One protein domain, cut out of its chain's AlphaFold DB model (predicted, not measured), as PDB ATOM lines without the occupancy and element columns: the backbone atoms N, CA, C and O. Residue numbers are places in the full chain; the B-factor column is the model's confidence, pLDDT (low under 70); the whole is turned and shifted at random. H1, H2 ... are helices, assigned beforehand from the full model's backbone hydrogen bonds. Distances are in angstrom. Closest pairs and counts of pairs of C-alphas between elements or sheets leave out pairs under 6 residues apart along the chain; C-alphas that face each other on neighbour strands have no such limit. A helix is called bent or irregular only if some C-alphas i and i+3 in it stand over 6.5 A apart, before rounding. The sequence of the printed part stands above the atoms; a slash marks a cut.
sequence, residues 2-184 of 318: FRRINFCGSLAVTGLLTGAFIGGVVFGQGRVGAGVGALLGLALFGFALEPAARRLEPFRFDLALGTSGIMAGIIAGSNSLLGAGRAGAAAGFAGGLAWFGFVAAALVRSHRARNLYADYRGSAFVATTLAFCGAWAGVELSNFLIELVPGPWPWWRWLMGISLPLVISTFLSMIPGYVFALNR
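Overview. This is residues 2 to 184 of the 318 residues of an uncharacterized protein of Kyrpidia tusciae (strain DSM 2912 / NBRC 15312 / T2) (UniProt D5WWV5). Three helical hairpins, H1 with H2, H3 with H4 and H5 with H6a, pack together with H3 in the core, the first hairpin on one side of it and the last on another. H1, H2, H3, H5 and H6a make a bundle, helices roughly side by side; H4 crosses H3, and the short end arm H6b lies far from the core. The printed part has 183 residues with six named helices, H1 to H6 in order, and no named strand: all helix, compact, radius of gyration of the C-alphas 16.7 A, spans 53 by 43 by 25 A.

Arrangement. Start at H6, residues 154 to 184, one helix by its hydrogen bonds but bent: C-alphas 173 and 176 are 7.1 A apart, between arms H6a, residues 154 to 173, and H6b, residues 176 to 184. H6a forms a hairpin with H5, residues 123 to 148; their closest C-alphas, Gly 138 and Pro 165, are 4.0 A apart. The hub is H3, residues 57 to 79, which touches H5, closest C-alphas Ser 68 and Thr 128 at 4.0 A. H3 and H4, residues 86 to 113, form a hairpin at a steep tilt of 42 degrees, closest C-alphas Gly 73 and Gly 96 at 3.8 A. H1, residues 2 to 27, touches H3 with residues 11 to 18 alone, closest C-alphas Thr 18 and Met 71 at 6.4 A. H2, residues 30 to 55, forms a hairpin with H1, closest C-alphas Ala 20 and Ala 38 at 4.0 A, and is apart from H4. Every O i to N i+4 pair is within hydrogen-bond range in H1 and H5, but 18 of 22 in H2, 14 of 19 in H3, 22 of 24 in H4, 14 of 16 in H6a and 4 of 5 in H6b.

Along the chain. Find C-alpha 2 at (67.596, -42.753, -22.572); from there H1 runs 36.9 A. H2 spans 36.5 A, H3 34.5 A, H4 38.9 A, H5 35.6 A and H6a 29.1 A; H6b ends at C-alpha 184, (56.963, -24.825, -32.938).

Size, cuts and confidence. The two C-alphas farthest apart, Phe 2 and Pro 152, are 54.9 A apart. The printed part has no cut, and no link is long. Look for pLDDT under 70 at residues 2 to 3, 80 to 83 and 182 to 184.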
ATOM      1  N   PHE A   2      68.702 -43.550 -23.149       57.28
ATOM      2  CA  PHE A   2      67.596 -42.753 -22.572       57.28
ATOM      3  C   PHE A   2      66.195 -42.919 -23.202       57.28
ATOM      4  O   PHE A   2      65.200 -42.871 -22.487       57.28
ATOM      5  N   ARG A   3      66.071 -43.136 -24.523       69.00
ATOM      6  CA  ARG A   3      64.749 -43.371 -25.152       69.00
ATOM      7  C   ARG A   3      64.088 -44.681 -24.701       69.00
ATOM      8  O   ARG A   3      62.866 -44.758 -24.694       69.00
ATOM      9  N   ARG A   4      64.876 -45.696 -24.313       71.50
ATOM     10  CA  ARG A   4      64.344 -46.997 -23.871       71.50
ATOM     11  C   ARG A   4      63.729 -46.910 -22.476       71.50
ATOM     12  O   ARG A   4      62.603 -47.354 -22.301       71.50
ATOM     13  N   ILE A   5      64.426 -46.264 -21.538       76.56
ATOM     14  CA  ILE A   5      63.971 -46.109 -20.146       76.56
ATOM     15  C   ILE A   5      62.622 -45.378 -20.097       76.56
ATOM     16  O   ILE A   5      61.691 -45.835 -19.440       76.56
ATOM     17  N   ASN A   6      62.477 -44.305 -20.878       77.94
ATOM     18  CA  ASN A   6      61.237 -43.528 -20.908       77.94
ATOM     19  C   ASN A   6      60.045 -44.323 -21.462       77.94
ATOM     20  O   ASN A   6      58.924 -44.157 -20.990       77.94
ATOM     21  N   PHE A   7      60.281 -45.183 -22.457       79.00
ATOM     22  CA  PHE A   7      59.228 -46.005 -23.048       79.00
ATOM     23  C   PHE A   7      58.726 -47.059 -22.057       79.00
ATOM     24  O   PHE A   7      57.522 -47.131 -21.814       79.00
ATOM     25  N   CYS A   8      59.640 -47.808 -21.427       82.12
ATOM     26  CA  CYS A   8      59.276 -48.809 -20.423       82.12
ATOM     27  C   CYS A   8      58.567 -48.167 -19.226       82.12
ATOM     28  O   CYS A   8      57.538 -48.674 -18.793       82.12
ATOM     29  N   GLY A   9      59.042 -47.005 -18.760       83.44
ATOM     30  CA  GLY A   9      58.368 -46.248 -17.704       83.44
ATOM     31  C   GLY A   9      56.934 -45.861 -18.079       83.44
ATOM     32  O   GLY A   9      56.013 -46.072 -17.296       83.44
ATOM     33  N   SER A  10      56.712 -45.367 -19.301       80.50
ATOM     34  CA  SER A  10      55.363 -44.996 -19.750       80.50
ATOM     35  C   SER A  10      54.416 -46.193 -19.884       80.50
ATOM     36  O   SER A  10      53.258 -46.089 -19.482       80.50
ATOM     37  N   LEU A  11      54.899 -47.339 -20.381       84.50
ATOM     38  CA  LEU A  11      54.108 -48.570 -20.468       84.50
ATOM     39  C   LEU A  11      53.790 -49.139 -19.087       84.50
ATOM     40  O   LEU A  11      52.664 -49.564 -18.857       84.50
ATOM     41  N   ALA A  12      54.748 -49.100 -18.161       87.62
ATOM     42  CA  ALA A  12      54.557 -49.535 -16.786       87.62
ATOM     43  C   ALA A  12      53.465 -48.716 -16.082       87.62
ATOM     44  O   ALA A  12      52.540 -49.292 -15.516       87.62
ATOM     45  N   VAL A  13      53.520 -47.382 -16.173       84.25
ATOM     46  CA  VAL A  13      52.501 -46.494 -15.582       84.25
ATOM     47  C   VAL A  13      51.138 -46.703 -16.240       84.25
ATOM     48  O   VAL A  13      50.126 -46.802 -15.548       84.25
ATOM     49  N   THR A  14      51.106 -46.821 -17.569       85.06
ATOM     50  CA  THR A  14      49.869 -47.079 -18.320       85.06
ATOM     51  C   THR A  14      49.256 -48.418 -17.918       85.06
ATOM     52  O   THR A  14      48.061 -48.489 -17.644       85.06
ATOM     53  N   GLY A  15      50.075 -49.466 -17.811       87.56
ATOM     54  CA  GLY A  15      49.663 -50.784 -17.345       87.56
ATOM     55  C   GLY A  15      49.157 -50.769 -15.912       87.56
ATOM     56  O   GLY A  15      48.128 -51.370 -15.637       87.56
ATOM     57  N   LEU A  16      49.820 -50.036 -15.019       90.62
ATOM     58  CA  LEU A  16      49.406 -49.890 -13.626       90.62
ATOM     59  C   LEU A  16      48.024 -49.231 -13.531       90.62
ATOM     60  O   LEU A  16      47.143 -49.774 -12.874       90.62
ATOM     61  N   LEU A  17      47.802 -48.112 -14.230       85.56
ATOM     62  CA  LEU A  17      46.508 -47.416 -14.241       85.56
ATOM     63  C   LEU A  17      45.398 -48.267 -14.869       85.56
ATOM     64  O   LEU A  17      44.326 -48.423 -14.288       85.56
ATOM     65  N   THR A  18      45.683 -48.857 -16.030       85.88
ATOM     66  CA  THR A  18      44.760 -49.730 -16.767       85.88
ATOM     67  C   THR A  18      44.381 -50.941 -15.917       85.88
ATOM     68  O   THR A  18      43.207 -51.270 -15.764       85.88
ATOM     69  N   GLY A  19      45.380 -51.578 -15.310       88.44
ATOM     70  CA  GLY A  19      45.207 -52.705 -14.414       88.44
ATOM     71  C   GLY A  19      44.416 -52.335 -13.165       88.44
ATOM     72  O   GLY A  19      43.500 -53.063 -12.801       88.44
ATOM     73  N   ALA A  20      44.708 -51.192 -12.538       89.19
ATOM     74  CA  ALA A  20      43.986 -50.721 -11.359       89.19
ATOM     75  C   ALA A  20      42.502 -50.486 -11.656       89.19
ATOM     76  O   ALA A  20      41.638 -50.912 -10.891       89.19
ATOM     77  N   PHE A  21      42.208 -49.853 -12.792       84.38
ATOM     78  CA  PHE A  21      40.840 -49.604 -13.229       84.38
ATOM     79  C   PHE A  21      40.091 -50.911 -13.502       84.38
ATOM     80  O   PHE A  21      39.029 -51.143 -12.926       84.38
ATOM     81  N   ILE A  22      40.672 -51.806 -14.312       85.62
ATOM     82  CA  ILE A  22      40.086 -53.126 -14.597       85.62
ATOM     83  C   ILE A  22      39.883 -53.900 -13.297       85.62
ATOM     84  O   ILE A  22      38.824 -54.481 -13.085       85.62
ATOM     85  N   GLY A  23      40.868 -53.884 -12.405       85.62
ATOM     86  CA  GLY A  23      40.807 -54.614 -11.153       85.62
ATOM     87  C   GLY A  23      39.719 -54.102 -10.207       85.62
ATOM     88  O   GLY A  23      39.012 -54.895  -9.587       85.62
ATOM     89  N   GLY A  24      39.545 -52.782 -10.131       83.75
ATOM     90  CA  GLY A  24      38.487 -52.157  -9.340       83.75
ATOM     91  C   GLY A  24      37.092 -52.423  -9.906       83.75
ATOM     92  O   GLY A  24      36.193 -52.806  -9.160       83.75
ATOM     93  N   VAL A  25      36.922 -52.269 -11.224       79.06
ATOM     94  CA  VAL A  25      35.617 -52.367 -11.899       79.06
ATOM     95  C   VAL A  25      35.189 -53.818 -12.123       79.06
ATOM     96  O   VAL A  25      34.052 -54.182 -11.834       79.06
ATOM     97  N   VAL A  26      36.079 -54.678 -12.625       77.25
ATOM     98  CA  VAL A  26      35.721 -56.039 -13.063       77.25
ATOM     99  C   VAL A  26      35.628 -57.018 -11.896       77.25
ATOM    100  O   VAL A  26      34.744 -57.882 -11.903       77.25
ATOM    101  N   PHE A  27      36.517 -56.915 -10.902       79.00
ATOM    102  CA  PHE A  27      36.494 -57.822  -9.748       79.00
ATOM    103  C   PHE A  27      35.557 -57.353  -8.633       79.00
ATOM    104  O   PHE A  27      35.253 -58.146  -7.749       79.00
ATOM    105  N   GLY A  28      35.088 -56.099  -8.658       76.50
ATOM    106  CA  GLY A  28      34.132 -55.577  -7.676       76.50
ATOM    107  C   GLY A  28      34.662 -55.523  -6.237       76.50
ATOM    108  O   GLY A  28      33.886 -55.339  -5.307       76.50
ATOM    109  N   GLN A  29      35.976 -55.674  -6.030       83.38
ATOM    110  CA  GLN A  29      36.605 -55.725  -4.699       83.38
ATOM    111  C   GLN A  29      37.160 -54.369  -4.225       83.38
ATOM    112  O   GLN A  29      38.070 -54.312  -3.393       83.38
ATOM    113  N   GLY A  30      36.662 -53.261  -4.779       85.56
ATOM    114  CA  GLY A  30      37.084 -51.911  -4.405       85.56
ATOM    115  C   GLY A  30      38.607 -51.725  -4.461       85.56
ATOM    116  O   GLY A  30      39.241 -51.976  -5.486       85.56
ATOM    117  N   ARG A  31      39.208 -51.299  -3.340       88.38
ATOM    118  CA  ARG A  31      40.653 -51.007  -3.235       88.38
ATOM    119  C   ARG A  31      41.545 -52.237  -3.439       88.38
ATOM    120  O   ARG A  31      42.619 -52.100  -4.016       88.38
ATOM    121  N   VAL A  32      41.109 -53.420  -2.999       90.00
ATOM    122  CA  VAL A  32      41.897 -54.663  -3.123       90.00
ATOM    123  C   VAL A  32      41.957 -55.102  -4.581       90.00
ATOM    124  O   VAL A  32      43.040 -55.358  -5.104       90.00
ATOM    125  N   GLY A  33      40.807 -55.090  -5.263       88.06
ATOM    126  CA  GLY A  33      40.726 -55.374  -6.696       88.06
ATOM    127  C   GLY A  33      41.597 -54.422  -7.513       88.06
ATOM    128  O   GLY A  33      42.363 -54.871  -8.363       88.06
ATOM    129  N   ALA A  34      41.554 -53.123  -7.200       88.50
ATOM    130  CA  ALA A  34      42.415 -52.133  -7.840       88.50
ATOM    131  C   ALA A  34      43.910 -52.400  -7.585       88.50
ATOM    132  O   ALA A  34      44.704 -52.329  -8.517       88.50
ATOM    133  N   GLY A  35      44.304 -52.770  -6.363       91.38
ATOM    134  CA  GLY A  35      45.695 -53.107  -6.044       91.38
ATOM    135  C   GLY A  35      46.213 -54.320  -6.823       91.38
ATOM    136  O   GLY A  35      47.263 -54.247  -7.463       91.38
ATOM    137  N   VAL A  36      45.455 -55.421  -6.829       92.12
ATOM    138  CA  VAL A  36      45.821 -56.643  -7.570       92.12
ATOM    139  C   VAL A  36      45.855 -56.374  -9.072       92.12
ATOM    140  O   VAL A  36      46.811 -56.744  -9.753       92.12
ATOM    141  N   GLY A  37      44.842 -55.679  -9.588       90.75
ATOM    142  CA  GLY A  37      44.785 -55.291 -10.988       90.75
ATOM    143  C   GLY A  37      45.971 -54.420 -11.398       90.75
ATOM    144  O   GLY A  37      46.569 -54.671 -12.441       90.75
ATOM    145  N   ALA A  38      46.368 -53.451 -10.568       91.44
ATOM    146  CA  ALA A  38      47.517 -52.584 -10.819       91.44
ATOM    147  C   ALA A  38      48.819 -53.383 -10.967       91.44
ATOM    148  O   ALA A  38      49.584 -53.147 -11.901       91.44
ATOM    149  N   LEU A  39      49.049 -54.356 -10.078       93.50
ATOM    150  CA  LEU A  39      50.224 -55.229 -10.128       93.50
ATOM    151  C   LEU A  39      50.216 -56.130 -11.366       93.50
ATOM    152  O   LEU A  39      51.243 -56.261 -12.031       93.50
ATOM    153  N   LEU A  40      49.063 -56.708 -11.718       92.94
ATOM    154  CA  LEU A  40      48.921 -57.524 -12.928       92.94
ATOM    155  C   LEU A  40      49.125 -56.699 -14.201       92.94
ATOM    156  O   LEU A  40      49.814 -57.139 -15.117       92.94
ATOM    157  N   GLY A  41      48.572 -55.489 -14.252       90.12
ATOM    158  CA  GLY A  41      48.775 -54.565 -15.361       90.12
ATOM    159  C   GLY A  41      50.234 -54.121 -15.477       90.12
ATOM    160  O   GLY A  41      50.797 -54.125 -16.569       90.12
ATOM    161  N   LEU A  42      50.896 -53.826 -14.357       92.19
ATOM    162  CA  LEU A  42      52.330 -53.542 -14.335       92.19
ATOM    163  C   LEU A  42      53.151 -54.738 -14.843       92.19
ATOM    164  O   LEU A  42      54.055 -54.554 -15.654       92.19
ATOM    165  N   ALA A  43      52.818 -55.960 -14.419       91.06
ATOM    166  CA  ALA A  43      53.484 -57.176 -14.878       91.06
ATOM    167  C   ALA A  43      53.294 -57.393 -16.390       91.06
ATOM    168  O   ALA A  43      54.256 -57.621 -17.125       91.06
ATOM    169  N   LEU A  44      52.061 -57.255 -16.878       90.06
ATOM    170  CA  LEU A  44      51.715 -57.497 -18.275       90.06
ATOM    171  C   LEU A  44      52.328 -56.442 -19.212       90.06
ATOM    172  O   LEU A  44      52.999 -56.783 -20.184       90.06
ATOM    173  N   PHE A  45      52.150 -55.154 -18.918       86.00
ATOM    174  CA  PHE A  45      52.635 -54.085 -19.796       86.00
ATOM    175  C   PHE A  45      54.109 -53.747 -19.571       86.00
ATOM    176  O   PHE A  45      54.807 -53.405 -20.526       86.00
ATOM    177  N   GLY A  46      54.592 -53.846 -18.332       83.25
ATOM    178  CA  GLY A  46      55.977 -53.551 -17.976       83.25
ATOM    179  C   GLY A  46      56.944 -54.664 -18.371       83.25
ATOM    180  O   GLY A  46      57.999 -54.362 -18.920       83.25
ATOM    181  N   PHE A  47      56.583 -55.935 -18.143       86.81
ATOM    182  CA  PHE A  47      57.487 -57.069 -18.376       86.81
ATOM    183  C   PHE A  47      57.112 -57.922 -19.590       86.81
ATOM    184  O   PHE A  47      58.004 -58.299 -20.347       86.81
ATOM    185  N   ALA A  48      55.829 -58.225 -19.818       87.12
ATOM    186  CA  ALA A  48      55.448 -59.131 -20.910       87.12
ATOM    187  C   ALA A  48      55.440 -58.442 -22.286       87.12
ATOM    188  O   ALA A  48      55.875 -59.027 -23.280       87.12
ATOM    189  N   LEU A  49      55.001 -57.181 -22.355       84.88
ATOM    190  CA  LEU A  49      55.002 -56.423 -23.610       84.88
ATOM    191  C   LEU A  49      56.376 -55.874 -23.997       84.88
ATOM    192  O   LEU A  49      56.589 -55.594 -25.174       84.88
ATOM    193  N   GLU A  50      57.328 -55.750 -23.072       84.00
ATOM    194  CA  GLU A  50      58.673 -55.268 -23.402       84.00
ATOM    195  C   GLU A  50      59.388 -56.133 -24.465       84.00
ATOM    196  O   GLU A  50      59.821 -55.577 -25.481       84.00
ATOM    197  N   PRO A  51      59.518 -57.467 -24.316       86.44
ATOM    198  CA  PRO A  51      60.169 -58.299 -25.323       86.44
ATOM    199  C   PRO A  51      59.404 -58.309 -26.654       86.44
ATOM    200  O   PRO A  51      60.035 -58.302 -27.713       86.44
ATOM    201  N   ALA A  52      58.069 -58.248 -26.625       83.62
ATOM    202  CA  ALA A  52      57.251 -58.129 -27.832       83.62
ATOM    203  C   ALA A  52      57.494 -56.789 -28.550       83.62
ATOM    204  O   ALA A  52      57.737 -56.762 -29.757       83.62
ATOM    205  N   ALA A  53      57.537 -55.683 -27.804       82.19
ATOM    206  CA  ALA A  53      57.831 -54.355 -28.330       82.19
ATOM    207  C   ALA A  53      59.259 -54.246 -28.885       82.19
ATOM    208  O   ALA A  53      59.492 -53.484 -29.822       82.19
ATOM    209  N   ARG A  54      60.220 -55.012 -28.347       84.19
ATOM    210  CA  ARG A  54      61.580 -55.114 -28.906       84.19
ATOM    211  C   ARG A  54      61.605 -55.867 -30.240       84.19
ATOM    212  O   ARG A  54      62.381 -55.494 -31.108       84.19
ATOM    213  N   ARG A  55      60.769 -56.896 -30.419       89.62
ATOM    214  CA  ARG A  55      60.656 -57.624 -31.699       89.62
ATOM    215  C   ARG A  55      59.913 -56.821 -32.767       89.62
ATOM    216  O   ARG A  55      60.216 -56.947 -33.947       89.62
ATOM    217  N   LEU A  56      58.969 -55.981 -32.352       87.50
ATOM    218  CA  LEU A  56      58.119 -55.170 -33.225       87.50
ATOM    219  C   LEU A  56      58.589 -53.708 -33.291       87.50
ATOM    220  O   LEU A  56      57.763 -52.800 -33.246       87.50
ATOM    221  N   GLU A  57      59.902 -53.461 -33.407       84.31
ATOM    222  CA  GLU A  57      60.457 -52.100 -33.514       84.31
ATOM    223  C   GLU A  57      59.719 -51.163 -34.493       84.31
ATOM    224  O   GLU A  57      59.406 -50.045 -34.067       84.31
ATOM    225  N   PRO A  58      59.356 -51.578 -35.728       85.50
ATOM    226  CA  PRO A  58      58.632 -50.698 -36.651       85.50
ATOM    227  C   PRO A  58      57.221 -50.323 -36.174       85.50
ATOM    228  O   PRO A  58      56.716 -49.267 -36.544       85.50
ATOM    229  N   PHE A  59      56.603 -51.137 -35.314       85.25
ATOM    230  CA  PHE A  59      55.236 -50.940 -34.821       85.25
ATOM    231  C   PHE A  59      55.178 -50.425 -33.381       85.25
ATOM    232  O   PHE A  59      54.101 -50.352 -32.799       85.25
ATOM    233  N   ARG A  60      56.307 -50.049 -32.766       85.00
ATOM    234  CA  ARG A  60      56.322 -49.620 -31.352       85.00
ATOM    235  C   ARG A  60      55.416 -48.431 -31.066       85.00
ATOM    236  O   ARG A  60      54.825 -48.370 -29.992       85.00
ATOM    237  N   PHE A  61      55.335 -47.490 -32.003       84.31
ATOM    238  CA  PHE A  61      54.451 -46.336 -31.883       84.31
ATOM    239  C   PHE A  61      52.979 -46.760 -31.946       84.31
ATOM    240  O   PHE A  61      52.206 -46.418 -31.056       84.31
ATOM    241  N   ASP A  62      52.632 -47.571 -32.946       89.50
ATOM    242  CA  ASP A  62      51.278 -48.085 -33.164       89.50
ATOM    243  C   ASP A  62      50.815 -48.933 -31.969       89.50
ATOM    244  O   ASP A  62      49.678 -48.816 -31.520       89.50
ATOM    245  N   LEU A  63      51.723 -49.719 -31.383       86.62
ATOM    246  CA  LEU A  63      51.453 -50.535 -30.203       86.62
ATOM    247  C   LEU A  63      51.229 -49.668 -28.960       86.62
ATOM    248  O   LEU A  63      50.277 -49.903 -28.226       86.62
ATOM    249  N   ALA A  64      52.041 -48.629 -28.747       86.50
ATOM    250  CA  ALA A  64      51.838 -47.691 -27.645       86.50
ATOM    251  C   ALA A  64      50.498 -46.944 -27.764       86.50
ATOM    252  O   ALA A  64      49.756 -46.838 -26.785       86.50
ATOM    253  N   LEU A  65      50.151 -46.491 -28.971       88.38
ATOM    254  CA  LEU A  65      48.857 -45.868 -29.232       88.38
ATOM    255  C   LEU A  65      47.714 -46.875 -29.030       88.38
ATOM    256  O   LEU A  65      46.740 -46.565 -28.353       88.38
ATOM    257  N   GLY A  66      47.865 -48.110 -29.506       90.50
ATOM    258  CA  GLY A  66      46.918 -49.199 -29.268       90.50
ATOM    259  C   GLY A  66      46.670 -49.442 -27.779       90.50
ATOM    260  O   GLY A  66      45.518 -49.496 -27.351       90.50
ATOM    261  N   THR A  67      47.730 -49.500 -26.963       89.06
ATOM    262  CA  THR A  67      47.587 -49.673 -25.509       89.06
ATOM    263  C   THR A  67      46.832 -48.523 -24.842       89.06
ATOM    264  O   THR A  67      46.097 -48.760 -23.888       89.06
ATOM    265  N   SER A  68      46.929 -47.303 -25.382       88.25
ATOM    266  CA  SER A  68      46.177 -46.145 -24.884       88.25
ATOM    267  C   SER A  68      44.666 -46.246 -25.137       88.25
ATOM    268  O   SER A  68      43.865 -45.741 -24.351       88.25
ATOM    269  N   GLY A  69      44.266 -46.975 -26.186       91.56
ATOM    270  CA  GLY A  69      42.867 -47.208 -26.547       91.56
ATOM    271  C   GLY A  69      42.150 -48.264 -25.709       91.56
ATOM    272  O   GLY A  69      40.927 -48.356 -25.776       91.56
ATOM    273  N   ILE A  70      42.876 -49.047 -24.906       92.44
ATOM    274  CA  ILE A  70      42.307 -50.139 -24.104       92.44
ATOM    275  C   ILE A  70      41.262 -49.615 -23.115       92.44
ATOM    276  O   ILE A  70      40.142 -50.123 -23.058       92.44
ATOM    277  N   MET A  71      41.620 -48.582 -22.354       89.69
ATOM    278  CA  MET A  71      40.732 -47.973 -21.363       89.69
ATOM    279  C   MET A  71      39.512 -47.328 -22.018       89.69
ATOM    280  O   MET A  71      38.384 -47.558 -21.584       89.69
ATOM    281  N   ALA A  72      39.734 -46.578 -23.100       92.31
ATOM    282  CA  ALA A  72      38.660 -45.951 -23.858       92.31
ATOM    283  C   ALA A  72      37.675 -46.987 -24.421       92.31
ATOM    284  O   ALA A  72      36.461 -46.829 -24.301       92.31
ATOM    285  N   GLY A  73      38.205 -48.079 -24.972       92.62
ATOM    286  CA  GLY A  73      37.425 -49.191 -25.490       92.62
ATOM    287  C   GLY A  73      36.611 -49.899 -24.416       92.62
ATOM    288  O   GLY A  73      35.427 -50.144 -24.629       92.62
ATOM    289  N   ILE A  74      37.202 -50.190 -23.251       91.94
ATOM    290  CA  ILE A  74      36.476 -50.801 -22.127       91.94
ATOM    291  C   ILE A  74      35.308 -49.916 -21.699       91.94
ATOM    292  O   ILE A  74      34.206 -50.436 -21.571       91.94
ATOM    293  N   ILE A  75      35.526 -48.609 -21.520       90.62
ATOM    294  CA  ILE A  75      34.473 -47.661 -21.116       90.62
ATOM    295  C   ILE A  75      33.344 -47.631 -22.150       90.62
ATOM    296  O   ILE A  75      32.177 -47.804 -21.794       90.62
ATOM    297  N   ALA A  76      33.695 -47.483 -23.431       90.81
ATOM    298  CA  ALA A  76      32.730 -47.471 -24.525       90.81
ATOM    299  C   ALA A  76      31.940 -48.791 -24.608       90.81
ATOM    300  O   ALA A  76      30.716 -48.796 -24.726       90.81
ATOM    301  N   GLY A  77      32.625 -49.931 -24.479       89.00
ATOM    302  CA  GLY A  77      32.015 -51.258 -24.529       89.00
ATOM    303  C   GLY A  77      31.164 -51.586 -23.303       89.00
ATOM    304  O   GLY A  77      30.108 -52.199 -23.444       89.00
ATOM    305  N   SER A  78      31.571 -51.148 -22.107       86.12
ATOM    306  CA  SER A  78      30.814 -51.366 -20.869       86.12
ATOM    307  C   SER A  78      29.540 -50.531 -20.801       86.12
ATOM    308  O   SER A  78      28.556 -50.994 -20.233       86.12
ATOM    309  N   ASN A  79      29.558 -49.327 -21.384       79.38
ATOM    310  CA  ASN A  79      28.390 -48.449 -21.427       79.38
ATOM    311  C   ASN A  79      27.419 -48.810 -22.562       79.38
ATOM    312  O   ASN A  79      26.265 -48.385 -22.556       79.38
ATOM    313  N   SER A  80      27.861 -49.600 -23.549       65.38
ATOM    314  CA  SER A  80      26.962 -50.068 -24.598       65.38
ATOM    315  C   SER A  80      25.807 -50.864 -23.973       65.38
ATOM    316  O   SER A  80      26.010 -51.825 -23.230       65.38
ATOM    317  N   LEU A  81      24.587 -50.409 -24.264       51.66
ATOM    318  CA  LEU A  81      23.284 -50.774 -23.690       51.66
ATOM    319  C   LEU A  81      22.904 -52.277 -23.693       51.66
ATOM    320  O   LEU A  81      21.755 -52.605 -23.413       51.66
ATOM    321  N   LEU A  82      23.816 -53.214 -23.982       52.03
ATOM    322  CA  LEU A  82      23.532 -54.657 -23.954       52.03
ATOM    323  C   LEU A  82      23.252 -55.219 -22.564       52.03
ATOM    324  O   LEU A  82      22.863 -56.379 -22.470       52.03
ATOM    325  N   GLY A  83      23.571 -54.504 -21.481       59.22
ATOM    326  CA  GLY A  83      23.648 -55.147 -20.165       59.22
ATOM    327  C   GLY A  83      24.651 -56.315 -20.142       59.22
ATOM    328  O   GLY A  83      24.655 -57.118 -19.216       59.22
ATOM    329  N   ALA A  84      25.527 -56.412 -21.153       71.38
ATOM    330  CA  ALA A  84      26.472 -57.512 -21.326       71.38
ATOM    331  C   ALA A  84      27.596 -57.494 -20.279       71.38
ATOM    332  O   ALA A  84      28.419 -58.413 -20.251       71.38
ATOM    333  N   GLY A  85      27.658 -56.452 -19.441       82.06
ATOM    334  CA  GLY A  85      28.606 -56.307 -18.342       82.06
ATOM    335  C   GLY A  85      30.033 -56.616 -18.788       82.06
ATOM    336  O   GLY A  85      30.639 -55.889 -19.574       82.06
ATOM    337  N   ARG A  86      30.554 -57.755 -18.322       84.56
ATOM    338  CA  ARG A  86      31.912 -58.228 -18.625       84.56
ATOM    339  C   ARG A  86      32.157 -58.509 -20.112       84.56
ATOM    340  O   ARG A  86      33.257 -58.245 -20.588       84.56
ATOM    341  N   ALA A  87      31.164 -59.005 -20.850       86.75
ATOM    342  CA  ALA A  87      31.321 -59.298 -22.275       86.75
ATOM    343  C   ALA A  87      31.409 -58.012 -23.116       86.75
ATOM    344  O   ALA A  87      32.244 -57.931 -24.015       86.75
ATOM    345  N   GLY A  88      30.636 -56.977 -22.765       88.12
ATOM    346  CA  GLY A  88      30.736 -55.651 -23.386       88.12
ATOM    347  C   GLY A  88      32.098 -55.002 -23.134       88.12
ATOM    348  O   GLY A  88      32.731 -54.510 -24.064       88.12
ATOM    349  N   ALA A  89      32.610 -55.093 -21.902       88.12
ATOM    350  CA  ALA A  89      33.953 -54.622 -21.564       88.12
ATOM    351  C   ALA A  89      35.060 -55.368 -22.336       88.12
ATOM    352  O   ALA A  89      36.005 -54.739 -22.808       88.12
ATOM    353  N   ALA A  90      34.946 -56.691 -22.508       88.75
ATOM    354  CA  ALA A  90      35.914 -57.491 -23.266       88.75
ATOM    355  C   ALA A  90      35.885 -57.182 -24.774       88.75
ATOM    356  O   ALA A  90      36.935 -57.020 -25.398       88.75
ATOM    357  N   ALA A  91      34.692 -57.041 -25.358       90.31
ATOM    358  CA  ALA A  91      34.539 -56.605 -26.744       90.31
ATOM    359  C   ALA A  91      35.075 -55.178 -26.935       90.31
ATOM    360  O   ALA A  91      35.805 -54.909 -27.887       90.31
ATOM    361  N   GLY A  92      34.781 -54.289 -25.984       91.69
ATOM    362  CA  GLY A  92      35.301 -52.929 -25.924       91.69
ATOM    363  C   GLY A  92      36.823 -52.876 -25.840       91.69
ATOM    364  O   GLY A  92      37.442 -52.121 -26.580       91.69
ATOM    365  N   PHE A  93      37.447 -53.719 -25.014       91.88
ATOM    366  CA  PHE A  93      38.904 -53.869 -24.939       91.88
ATOM    367  C   PHE A  93      39.504 -54.183 -26.315       91.88
ATOM    368  O   PHE A  93      40.406 -53.479 -26.775       91.88
ATOM    369  N   ALA A  94      38.983 -55.211 -26.991       92.50
ATOM    370  CA  ALA A  94      39.481 -55.628 -28.301       92.50
ATOM    371  C   ALA A  94      39.224 -54.554 -29.370       92.50
ATOM    372  O   ALA A  94      40.117 -54.229 -30.154       92.50
ATOM    373  N   GLY A  95      38.026 -53.961 -29.363       93.25
ATOM    374  CA  GLY A  95      37.627 -52.897 -30.279       93.25
ATOM    375  C   GLY A  95      38.452 -51.623 -30.104       93.25
ATOM    376  O   GLY A  95      38.913 -51.062 -31.090       93.25
ATOM    377  N   GLY A  96      38.709 -51.198 -28.866       93.88
ATOM    378  CA  GLY A  96      39.544 -50.038 -28.556       93.88
ATOM    379  C   GLY A  96      41.004 -50.250 -28.946       93.88
ATOM    380  O   GLY A  96      41.604 -49.367 -29.561       93.88
ATOM    381  N   LEU A  97      41.556 -51.438 -28.668       93.75
ATOM    382  CA  LEU A  97      42.912 -51.809 -29.078       93.75
ATOM    383  C   LEU A  97      43.059 -51.791 -30.606       93.75
ATOM    384  O   LEU A  97      44.022 -51.224 -31.122       93.75
ATOM    385  N   ALA A  98      42.090 -52.360 -31.330       94.62
ATOM    386  CA  ALA A  98      42.071 -52.338 -32.789       94.62
ATOM    387  C   ALA A  98      41.887 -50.910 -33.331       94.62
ATOM    388  O   ALA A  98      42.648 -50.466 -34.188       94.62
ATOM    389  N   TRP A  99      40.926 -50.150 -32.806       95.88
ATOM    390  CA  TRP A  99      40.657 -48.783 -33.251       95.88
ATOM    391  C   TRP A  99      41.882 -47.883 -33.088       95.88
ATOM    392  O   TRP A  99      42.311 -47.233 -34.040       95.88
ATOM    393  N   PHE A 100      42.507 -47.880 -31.912       94.56
ATOM    394  CA  PHE A 100      43.685 -47.048 -31.687       94.56
ATOM    395  C   PHE A 100      44.929 -47.577 -32.407       94.56
ATOM    396  O   PHE A 100      45.695 -46.788 -32.963       94.56
ATOM    397  N   GLY A 101      45.119 -48.897 -32.439       92.81
ATOM    398  CA  GLY A 101      46.266 -49.531 -33.088       92.81
ATOM    399  C   GLY A 101      46.261 -49.398 -34.613       92.81
ATOM    400  O   GLY A 101      47.328 -49.315 -35.214       92.81
ATOM    401  N   PHE A 102      45.084 -49.330 -35.243       94.06
ATOM    402  CA  PHE A 102      44.955 -49.201 -36.696       94.06
ATOM    403  C   PHE A 102      44.514 -47.801 -37.125       94.06
ATOM    404  O   PHE A 102      45.242 -47.140 -37.864       94.06
ATOM    405  N   VAL A 103      43.352 -47.328 -36.665       94.94
ATOM    406  CA  VAL A 103      42.730 -46.078 -37.140       94.94
ATOM    407  C   VAL A 103      43.463 -44.861 -36.589       94.94
ATOM    408  O   VAL A 103      43.961 -44.045 -37.368       94.94
ATOM    409  N   ALA A 104      43.591 -44.748 -35.262       93.38
ATOM    410  CA  ALA A 104      44.290 -43.613 -34.656       93.38
ATOM    411  C   ALA A 104      45.767 -43.596 -35.077       93.38
ATOM    412  O   ALA A 104      46.293 -42.549 -35.453       93.38
ATOM    413  N   ALA A 105      46.424 -44.758 -35.118       93.25
ATOM    414  CA  ALA A 105      47.802 -44.869 -35.584       93.25
ATOM    415  C   ALA A 105      47.963 -44.474 -37.062       93.25
ATOM    416  O   ALA A 105      48.898 -43.751 -37.407       93.25
ATOM    417  N   ALA A 106      47.059 -44.891 -37.957       94.56
ATOM    418  CA  ALA A 106      47.070 -44.456 -39.355       94.56
ATOM    419  C   ALA A 106      46.872 -42.939 -39.484       94.56
ATOM    420  O   ALA A 106      47.603 -42.289 -40.235       94.56
ATOM    421  N   LEU A 107      45.950 -42.360 -38.706       94.00
ATOM    422  CA  LEU A 107      45.744 -40.914 -38.646       94.00
ATOM    423  C   LEU A 107      47.009 -40.192 -38.177       94.00
ATOM    424  O   LEU A 107      47.465 -39.281 -38.868       94.00
ATOM    425  N   VAL A 108      47.623 -40.606 -37.062       91.81
ATOM    426  CA  VAL A 108      48.853 -39.969 -36.566       91.81
ATOM    427  C   VAL A 108      49.989 -40.114 -37.579       91.81
ATOM    428  O   VAL A 108      50.682 -39.135 -37.845       91.81
ATOM    429  N   ARG A 109      50.170 -41.289 -38.197       92.81
ATOM    430  CA  ARG A 109      51.197 -41.500 -39.236       92.81
ATOM    431  C   ARG A 109      50.999 -40.563 -40.426       92.81
ATOM    432  O   ARG A 109      51.959 -39.931 -40.863       92.81
ATOM    433  N   SER A 110      49.759 -40.410 -40.892       94.06
ATOM    434  CA  SER A 110      49.408 -39.482 -41.973       94.06
ATOM    435  C   SER A 110      49.722 -38.027 -41.606       94.06
ATOM    436  O   SER A 110      50.352 -37.303 -42.378       94.06
ATOM    437  N   HIS A 111      49.380 -37.597 -40.390       91.00
ATOM    438  CA  HIS A 111      49.641 -36.227 -39.935       91.00
ATOM    439  C   HIS A 111      51.119 -35.971 -39.634       91.00
ATOM    440  O   HIS A 111      51.617 -34.873 -39.885       91.00
ATOM    441  N   ARG A 112      51.855 -36.988 -39.177       87.56
ATOM    442  CA  ARG A 112      53.311 -36.939 -39.023       87.56
ATOM    443  C   ARG A 112      54.000 -36.741 -40.370       87.56
ATOM    444  O   ARG A 112      54.884 -35.896 -40.464       87.56
ATOM    445  N   ALA A 113      53.564 -37.454 -41.413       90.56
ATOM    446  CA  ALA A 113      54.084 -37.279 -42.771       90.56
ATOM    447  C   ALA A 113      53.850 -35.854 -43.311       90.56
ATOM    448  O   ALA A 113      54.653 -35.348 -44.088       90.56
ATOM    449  N   ARG A 114      52.792 -35.177 -42.845       90.19
ATOM    450  CA  ARG A 114      52.470 -33.779 -43.179       90.19
ATOM    451  C   ARG A 114      53.093 -32.740 -42.235       90.19
ATOM    452  O   ARG A 114      52.755 -31.568 -42.338       90.19
ATOM    453  N   ASN A 115      53.963 -33.138 -41.298       85.19
ATOM    454  CA  ASN A 115      54.507 -32.274 -40.234       85.19
ATOM    455  C   ASN A 115      53.448 -31.603 -39.330       85.19
ATOM    456  O   ASN A 115      53.764 -30.657 -38.610       85.19
ATOM    457  N   LEU A 116      52.211 -32.107 -39.321       85.25
ATOM    458  CA  LEU A 116      51.110 -31.588 -38.501       85.25
ATOM    459  C   LEU A 116      51.107 -32.165 -37.080       85.25
ATOM    460  O   LEU A 116      50.373 -31.676 -36.232       85.25
ATOM    461  N   TYR A 117      51.905 -33.199 -36.811       86.94
ATOM    462  CA  TYR A 117      51.967 -33.863 -35.511       86.94
ATOM    463  C   TYR A 117      53.411 -33.942 -35.010       86.94
ATOM    464  O   TYR A 117      54.291 -34.454 -35.708       86.94
ATOM    465  N   ALA A 118      53.657 -33.451 -33.794       84.56
ATOM    466  CA  ALA A 118      54.965 -33.481 -33.155       84.56
ATOM    467  C   ALA A 118      55.060 -34.657 -32.183       84.56
ATOM    468  O   ALA A 118      54.168 -34.896 -31.371       84.56
ATOM    469  N   ASP A 119      56.173 -35.383 -32.257       81.62
ATOM    470  CA  ASP A 119      56.473 -36.467 -31.328       81.62
ATOM    471  C   ASP A 119      57.083 -35.881 -30.050       81.62
ATOM    472  O   ASP A 119      57.992 -35.047 -30.113       81.62
ATOM    473  N   TYR A 120      56.590 -36.298 -28.887       81.56
ATOM    474  CA  TYR A 120      57.017 -35.760 -27.597       81.56
ATOM    475  C   TYR A 120      57.226 -36.873 -26.572       81.56
ATOM    476  O   TYR A 120      56.693 -37.982 -26.668       81.56
ATOM    477  N   ARG A 121      58.054 -36.584 -25.563       77.75
ATOM    478  CA  ARG A 121      58.352 -37.534 -24.487       77.75
ATOM    479  C   ARG A 121      57.105 -37.760 -23.633       77.75
ATOM    480  O   ARG A 121      56.504 -36.804 -23.162       77.75
ATOM    481  N   GLY A 122      56.757 -39.028 -23.413       77.44
ATOM    482  CA  GLY A 122      55.580 -39.404 -22.623       77.44
ATOM    483  C   GLY A 122      54.264 -39.396 -23.403       77.44
ATOM    484  O   GLY A 122      53.206 -39.457 -22.781       77.44
ATOM    485  N   SER A 123      54.307 -39.358 -24.740       82.75
ATOM    486  CA  SER A 123      53.111 -39.379 -25.592       82.75
ATOM    487  C   SER A 123      52.161 -40.530 -25.280       82.75
ATOM    488  O   SER A 123      50.968 -40.288 -25.175       82.75
ATOM    489  N   ALA A 124      52.669 -41.735 -25.013       81.50
ATOM    490  CA  ALA A 124      51.843 -42.886 -24.635       81.50
ATOM    491  C   ALA A 124      51.027 -42.650 -23.350       81.50
ATOM    492  O   ALA A 124      49.830 -42.926 -23.314       81.50
ATOM    493  N   PHE A 125      51.653 -42.090 -22.310       83.00
ATOM    494  CA  PHE A 125      50.976 -41.798 -21.045       83.00
ATOM    495  C   PHE A 125      49.906 -40.721 -21.231       83.00
ATOM    496  O   PHE A 125      48.754 -40.916 -20.857       83.00
ATOM    497  N   VAL A 126      50.273 -39.604 -21.866       85.00
ATOM    498  CA  VAL A 126      49.344 -38.494 -22.109       85.00
ATOM    499  C   VAL A 126      48.185 -38.938 -23.004       85.00
ATOM    500  O   VAL A 126      47.037 -38.632 -22.698       85.00
ATOM    501  N   ALA A 127      48.468 -39.697 -24.066       88.62
ATOM    502  CA  ALA A 127      47.451 -40.242 -24.955       88.62
ATOM    503  C   ALA A 127      46.494 -41.170 -24.203       88.62
ATOM    504  O   ALA A 127      45.294 -41.058 -24.403       88.62
ATOM    505  N   THR A 128      46.991 -42.017 -23.294       86.94
ATOM    506  CA  THR A 128      46.139 -42.907 -22.481       86.94
ATOM    507  C   THR A 128      45.228 -42.110 -21.558       86.94
ATOM    508  O   THR A 128      44.019 -42.333 -21.550       86.94
ATOM    509  N   THR A 129      45.776 -41.147 -20.818       84.69
ATOM    510  CA  THR A 129      44.993 -40.317 -19.894       84.69
ATOM    511  C   THR A 129      43.928 -39.511 -20.634       84.69
ATOM    512  O   THR A 129      42.772 -39.477 -20.220       84.69
ATOM    513  N   LEU A 130      44.281 -38.900 -21.767       88.75
ATOM    514  CA  LEU A 130      43.330 -38.134 -22.570       88.75
ATOM    515  C   LEU A 130      42.324 -39.022 -23.302       88.75
ATOM    516  O   LEU A 130      41.159 -38.649 -23.392       88.75
ATOM    517  N   ALA A 131      42.722 -40.200 -23.783       91.94
ATOM    518  CA  ALA A 131      41.796 -41.163 -24.370       91.94
ATOM    519  C   ALA A 131      40.766 -41.634 -23.334       91.94
ATOM    520  O   ALA A 131      39.582 -41.715 -23.658       91.94
ATOM    521  N   PHE A 132      41.194 -41.874 -22.090       90.00
ATOM    522  CA  PHE A 132      40.311 -42.189 -20.966       90.00
ATOM    523  C   PHE A 132      39.321 -41.049 -20.685       90.00
ATOM    524  O   PHE A 132      38.112 -41.279 -20.716       90.00
ATOM    525  N   CYS A 133      39.806 -39.815 -20.497       87.12
ATOM    526  CA  CYS A 133      38.938 -38.654 -20.278       87.12
ATOM    527  C   CYS A 133      37.960 -38.438 -21.442       87.12
ATOM    528  O   CYS A 133      36.791 -38.136 -21.222       87.12
ATOM    529  N   GLY A 134      38.426 -38.628 -22.677       90.62
ATOM    530  CA  GLY A 134      37.610 -38.481 -23.878       90.62
ATOM    531  C   GLY A 134      36.553 -39.570 -24.009       90.62
ATOM    532  O   GLY A 134      35.454 -39.286 -24.471       90.62
ATOM    533  N   ALA A 135      36.843 -40.786 -23.542       92.56
ATOM    534  CA  ALA A 135      35.885 -41.885 -23.576       92.56
ATOM    535  C   ALA A 135      34.760 -41.628 -22.585       92.56
ATOM    536  O   ALA A 135      33.593 -41.784 -22.924       92.56
ATOM    537  N   TRP A 136      35.122 -41.189 -21.378       89.56
ATOM    538  CA  TRP A 136      34.155 -40.811 -20.358       89.56
ATOM    539  C   TRP A 136      33.279 -39.640 -20.825       89.56
ATOM    540  O   TRP A 136      32.060 -39.769 -20.866       89.56
ATOM    541  N   ALA A 137      33.887 -38.546 -21.296       87.56
ATOM    542  CA  ALA A 137      33.146 -37.399 -21.823       87.56
ATOM    543  C   ALA A 137      32.263 -37.771 -23.027       87.56
ATOM    544  O   ALA A 137      31.145 -37.280 -23.157       87.56
ATOM    545  N   GLY A 138      32.748 -38.648 -23.908       92.06
ATOM    546  CA  GLY A 138      31.978 -39.113 -25.052       92.06
ATOM    547  C   GLY A 138      30.826 -40.042 -24.675       92.06
ATOM    548  O   GLY A 138      29.806 -40.025 -25.354       92.06
ATOM    549  N   VAL A 139      30.945 -40.808 -23.589       91.38
ATOM    550  CA  VAL A 139      29.832 -41.585 -23.026       91.38
ATOM    551  C   VAL A 139      28.739 -40.650 -22.517       91.38
ATOM    552  O   VAL A 139      27.587 -40.809 -22.913       91.38
ATOM    553  N   GLU A 140      29.099 -39.643 -21.721       90.12
ATOM    554  CA  GLU A 140      28.135 -38.660 -21.211       90.12
ATOM    555  C   GLU A 140      27.458 -37.893 -22.352       90.12
ATOM    556  O   GLU A 140      26.233 -37.771 -22.394       90.12
ATOM    557  N   LEU A 141      28.238 -37.451 -23.344       89.56
ATOM    558  CA  LEU A 141      27.698 -36.778 -24.521       89.56
ATOM    559  C   LEU A 141      26.796 -37.705 -25.344       89.56
ATOM    560  O   LEU A 141      25.750 -37.273 -25.819       89.56
ATOM    561  N   SER A 142      27.165 -38.978 -25.506       91.12
ATOM    562  CA  SER A 142      26.319 -39.957 -26.187       91.12
ATOM    563  C   SER A 142      24.992 -40.145 -25.456       91.12
ATOM    564  O   SER A 142      23.953 -40.186 -26.109       91.12
ATOM    565  N   ASN A 143      25.006 -40.261 -24.127       90.38
ATOM    566  CA  ASN A 143      23.790 -40.410 -23.326       90.38
ATOM    567  C   ASN A 143      22.886 -39.183 -23.494       90.38
ATOM    568  O   ASN A 143      21.722 -39.330 -23.863       90.38
ATOM    569  N   PHE A 144      23.455 -37.982 -23.361       91.19
ATOM    570  CA  PHE A 144      22.747 -36.725 -23.594       91.19
ATOM    571  C   PHE A 144      22.136 -36.641 -25.003       91.19
ATOM    572  O   PHE A 144      20.977 -36.271 -25.161       91.19
ATOM    573  N   LEU A 145      22.884 -37.023 -26.046       89.75
ATOM    574  CA  LEU A 145      22.390 -36.999 -27.426       89.75
ATOM    575  C   LEU A 145      21.282 -38.029 -27.678       89.75
ATOM    576  O   LEU A 145      20.355 -37.750 -28.436       89.75
ATOM    577  N   ILE A 146      21.365 -39.208 -27.055       89.69
ATOM    578  CA  ILE A 146      20.329 -40.245 -27.140       89.69
ATOM    579  C   ILE A 146      19.039 -39.786 -26.449       89.69
ATOM    580  O   ILE A 146      17.953 -40.110 -26.932       89.69
ATOM    581  N   GLU A 147      19.146 -39.049 -25.343       90.69
ATOM    582  CA  GLU A 147      18.000 -38.439 -24.661       90.69
ATOM    583  C   GLU A 147      17.395 -37.291 -25.476       90.69
ATOM    584  O   GLU A 147      16.174 -37.208 -25.607       90.69
ATOM    585  N   LEU A 148      18.239 -36.439 -26.066       93.81
ATOM    586  CA  LEU A 148      17.812 -35.274 -26.841       93.81
ATOM    587  C   LEU A 148      17.123 -35.662 -28.154       93.81
ATOM    588  O   LEU A 148      16.133 -35.050 -28.551       93.81
ATOM    589  N   VAL A 149      17.660 -36.670 -28.841       91.44
ATOM    590  CA  VAL A 149      17.110 -37.194 -30.090       91.44
ATOM    591  C   VAL A 149      16.953 -38.703 -29.932       91.44
ATOM    592  O   VAL A 149      17.877 -39.456 -30.272       91.44
ATOM    593  N   PRO A 150      15.786 -39.168 -29.441       84.25
ATOM    594  CA  PRO A 150      15.461 -40.583 -29.389       84.25
ATOM    595  C   PRO A 150      15.410 -41.118 -30.822       84.25
ATOM    596  O   PRO A 150      14.409 -41.009 -31.527       84.25
ATOM    597  N   GLY A 151      16.543 -41.632 -31.297       80.06
ATOM    598  CA  GLY A 151      16.652 -42.158 -32.648       80.06
ATOM    599  C   GLY A 151      15.659 -43.312 -32.842       80.06
ATOM    600  O   GLY A 151      15.570 -44.175 -31.966       80.06
ATOM    601  N   PRO A 152      14.954 -43.390 -33.985       81.62
ATOM    602  CA  PRO A 152      13.938 -44.422 -34.194       81.62
ATOM    603  C   PRO A 152      14.505 -45.848 -34.291       81.62
ATOM    604  O   PRO A 152      13.751 -46.817 -34.268       81.62
ATOM    605  N   TRP A 153      15.828 -45.996 -34.423       88.44
ATOM    606  CA  TRP A 153      16.463 -47.246 -34.825       88.44
ATOM    607  C   TRP A 153      17.393 -47.792 -33.733       88.44
ATOM    608  O   TRP A 153      18.227 -47.044 -33.219       88.44
ATOM    609  N   PRO A 154      17.363 -49.106 -33.434       84.81
ATOM    610  CA  PRO A 154      18.248 -49.718 -32.439       84.81
ATOM    611  C   PRO A 154      19.740 -49.484 -32.713       84.81
ATOM    612  O   PRO A 154      20.511 -49.261 -31.782       84.81
ATOM    613  N   TRP A 155      20.150 -49.478 -33.986       87.81
ATOM    614  CA  TRP A 155      21.546 -49.262 -34.381       87.81
ATOM    615  C   TRP A 155      22.041 -47.835 -34.106       87.81
ATOM    616  O   TRP A 155      23.243 -47.645 -33.947       87.81
ATOM    617  N   TRP A 156      21.152 -46.841 -33.987       87.38
ATOM    618  CA  TRP A 156      21.536 -45.467 -33.644       87.38
ATOM    619  C   TRP A 156      22.192 -45.402 -32.264       87.38
ATOM    620  O   TRP A 156      23.246 -44.792 -32.096       87.38
ATOM    621  N   ARG A 157      21.610 -46.109 -31.287       85.31
ATOM    622  CA  ARG A 157      22.160 -46.220 -29.929       85.31
ATOM    623  C   ARG A 157      23.514 -46.924 -29.917       85.31
ATOM    624  O   ARG A 157      24.404 -46.493 -29.196       85.31
ATOM    625  N   TRP A 158      23.684 -47.963 -30.735       85.50
ATOM    626  CA  TRP A 158      24.971 -48.648 -30.919       85.50
ATOM    627  C   TRP A 158      26.037 -47.727 -31.492       85.50
ATOM    628  O   TRP A 158      27.155 -47.655 -30.982       85.50
ATOM    629  N   LEU A 159      25.665 -47.014 -32.552       86.62
ATOM    630  CA  LEU A 159      26.547 -46.107 -33.252       86.62
ATOM    631  C   LEU A 159      26.986 -44.977 -32.318       86.62
ATOM    632  O   LEU A 159      28.184 -44.790 -32.138       86.62
ATOM    633  N   MET A 160      26.059 -44.295 -31.649       88.31
ATOM    634  CA  MET A 160      26.396 -43.227 -30.700       88.31
ATOM    635  C   MET A 160      27.170 -43.769 -29.489       88.31
ATOM    636  O   MET A 160      28.245 -43.266 -29.183       88.31
ATOM    637  N   GLY A 161      26.706 -44.861 -28.875       86.69
ATOM    638  CA  GLY A 161      27.280 -45.390 -27.636       86.69
ATOM    639  C   GLY A 161      28.703 -45.938 -27.759       86.69
ATOM    640  O   GLY A 161      29.436 -45.919 -26.776       86.69
ATOM    641  N   ILE A 162      29.116 -46.410 -28.941       88.94
ATOM    642  CA  ILE A 162      30.473 -46.942 -29.158       88.94
ATOM    643  C   ILE A 162      31.333 -45.986 -29.981       88.94
ATOM    644  O   ILE A 162      32.472 -45.704 -29.603       88.94
ATOM    645  N   SER A 163      30.824 -45.495 -31.115       90.88
ATOM    646  CA  SER A 163      31.661 -44.720 -32.038       90.88
ATOM    647  C   SER A 163      31.979 -43.335 -31.486       90.88
ATOM    648  O   SER A 163      33.121 -42.899 -31.593       90.88
ATOM    649  N   LEU A 164      31.020 -42.670 -30.837       92.19
ATOM    650  CA  LEU A 164      31.196 -41.299 -30.371       92.19
ATOM    651  C   LEU A 164      32.249 -41.204 -29.249       92.19
ATOM    652  O   LEU A 164      33.166 -40.392 -29.400       92.19
ATOM    653  N   PRO A 165      32.249 -42.074 -28.214       94.06
ATOM    654  CA  PRO A 165      33.354 -42.142 -27.258       94.06
ATOM    655  C   PRO A 165      34.707 -42.404 -27.914       94.06
ATOM    656  O   PRO A 165      35.653 -41.670 -27.653       94.06
ATOM    657  N   LEU A 166      34.813 -43.396 -28.808       94.00
ATOM    658  CA  LEU A 166      36.087 -43.733 -29.455       94.00
ATOM    659  C   LEU A 166      36.620 -42.589 -30.324       94.00
ATOM    660  O   LEU A 166      37.823 -42.311 -30.318       94.00
ATOM    661  N   VAL A 167      35.734 -41.911 -31.052       94.88
ATOM    662  CA  VAL A 167      36.072 -40.751 -31.878       94.88
ATOM    663  C   VAL A 167      36.565 -39.608 -30.993       94.88
ATOM    664  O   VAL A 167      37.661 -39.096 -31.230       94.88
ATOM    665  N   ILE A 168      35.829 -39.258 -29.936       93.56
ATOM    666  CA  ILE A 168      36.218 -38.185 -29.010       93.56
ATOM    667  C   ILE A 168      37.532 -38.520 -28.307       93.56
ATOM    668  O   ILE A 168      38.425 -37.677 -28.281       93.56
ATOM    669  N   SER A 169      37.713 -39.750 -27.821       93.69
ATOM    670  CA  SER A 169      38.986 -40.224 -27.267       93.69
ATOM    671  C   SER A 169      40.136 -40.074 -28.251       93.69
ATOM    672  O   SER A 169      41.213 -39.618 -27.870       93.69
ATOM    673  N   THR A 170      39.924 -40.451 -29.515       93.00
ATOM    674  CA  THR A 170      40.953 -40.365 -30.556       93.00
ATOM    675  C   THR A 170      41.359 -38.913 -30.756       93.00
ATOM    676  O   THR A 170      42.534 -38.584 -30.605       93.00
ATOM    677  N   PHE A 171      40.392 -38.026 -30.998       93.62
ATOM    678  CA  PHE A 171      40.667 -36.605 -31.186       93.62
ATOM    679  C   PHE A 171      41.341 -35.993 -29.960       93.62
ATOM    680  O   PHE A 171      42.388 -35.365 -30.110       93.62
ATOM    681  N   LEU A 172      40.811 -36.240 -28.758       90.19
ATOM    682  CA  LEU A 172      41.329 -35.690 -27.507       90.19
ATOM    683  C   LEU A 172      42.766 -36.156 -27.230       90.19
ATOM    684  O   LEU A 172      43.613 -35.347 -26.857       90.19
ATOM    685  N   SER A 173      43.072 -37.432 -27.488       91.50
ATOM    686  CA  SER A 173      44.423 -37.991 -27.322       91.50
ATOM    687  C   SER A 173      45.453 -37.395 -28.285       91.50
ATOM    688  O   SER A 173      46.631 -37.303 -27.943       91.50
ATOM    689  N   MET A 174      45.021 -36.958 -29.472       90.06
ATOM    690  CA  MET A 174      45.904 -36.375 -30.482       90.06
ATOM    691  C   MET A 174      46.145 -34.875 -30.266       90.06
ATOM    692  O   MET A 174      47.114 -34.346 -30.817       90.06
ATOM    693  N   ILE A 175      45.312 -34.191 -29.465       88.56
ATOM    694  CA  ILE A 175      45.419 -32.742 -29.221       88.56
ATOM    695  C   ILE A 175      46.842 -32.331 -28.834       88.56
ATOM    696  O   ILE A 175      47.377 -31.442 -29.492       88.56
ATOM    697  N   PRO A 176      47.526 -32.956 -27.855       84.38
ATOM    698  CA  PRO A 176      48.857 -32.504 -27.464       84.38
ATOM    699  C   PRO A 176      49.859 -32.547 -28.612       84.38
ATOM    700  O   PRO A 176      50.618 -31.600 -28.777       84.38
ATOM    701  N   GLY A 177      49.842 -33.593 -29.443       84.62
ATOM    702  CA  GLY A 177      50.779 -33.708 -30.560       84.62
ATOM    703  C   GLY A 177      50.506 -32.712 -31.689       84.62
ATOM    704  O   GLY A 177      51.461 -32.155 -32.235       84.62
ATOM    705  N   TYR A 178      49.235 -32.421 -31.990       83.88
ATOM    706  CA  TYR A 178      48.872 -31.336 -32.910       83.88
ATOM    707  C   TYR A 178      49.286 -29.984 -32.364       83.88
ATOM    708  O   TYR A 178      49.909 -29.184 -33.060       83.88
ATOM    709  N   VAL A 179      48.964 -29.727 -31.100       74.94
ATOM    710  CA  VAL A 179      49.248 -28.430 -30.516       74.94
ATOM    711  C   VAL A 179      50.752 -28.254 -30.345       74.94
ATOM    712  O   VAL A 179      51.230 -27.180 -30.652       74.94
ATOM    713  N   PHE A 180      51.543 -29.275 -29.996       77.31
ATOM    714  CA  PHE A 180      53.011 -29.168 -30.014       77.31
ATOM    715  C   PHE A 180      53.581 -28.940 -31.419       77.31
ATOM    716  O   PHE A 180      54.586 -28.240 -31.554       77.31
ATOM    717  N   ALA A 181      52.953 -29.481 -32.468       78.06
ATOM    718  CA  ALA A 181      53.341 -29.174 -33.843       78.06
ATOM    719  C   ALA A 181      53.055 -27.708 -34.196       78.06
ATOM    720  O   ALA A 181      53.931 -27.034 -34.737       78.06
ATOM    721  N   LEU A 182      51.874 -27.207 -33.817       69.69
ATOM    722  CA  LEU A 182      51.476 -25.798 -33.937       69.69
ATOM    723  C   LEU A 182      52.358 -24.879 -33.078       69.69
ATOM    724  O   LEU A 182      52.659 -23.755 -33.473       69.69
ATOM    725  N   ASN A 183      52.812 -25.365 -31.922       67.50
ATOM    726  CA  ASN A 183      53.594 -24.597 -30.965       67.50
ATOM    727  C   ASN A 183      55.024 -24.358 -31.440       67.50
ATOM    728  O   ASN A 183      55.677 -23.557 -30.806       67.50
ATOM    729  N   ARG A 184      55.545 -24.977 -32.515       64.12
ATOM    730  CA  ARG A 184      56.963 -24.825 -32.938       64.12
ATOM    731  C   ARG A 184      57.457 -23.372 -33.032       64.12
ATOM    732  O   ARG A 184      58.655 -23.141 -32.899       64.12
TER     733      ARG A 184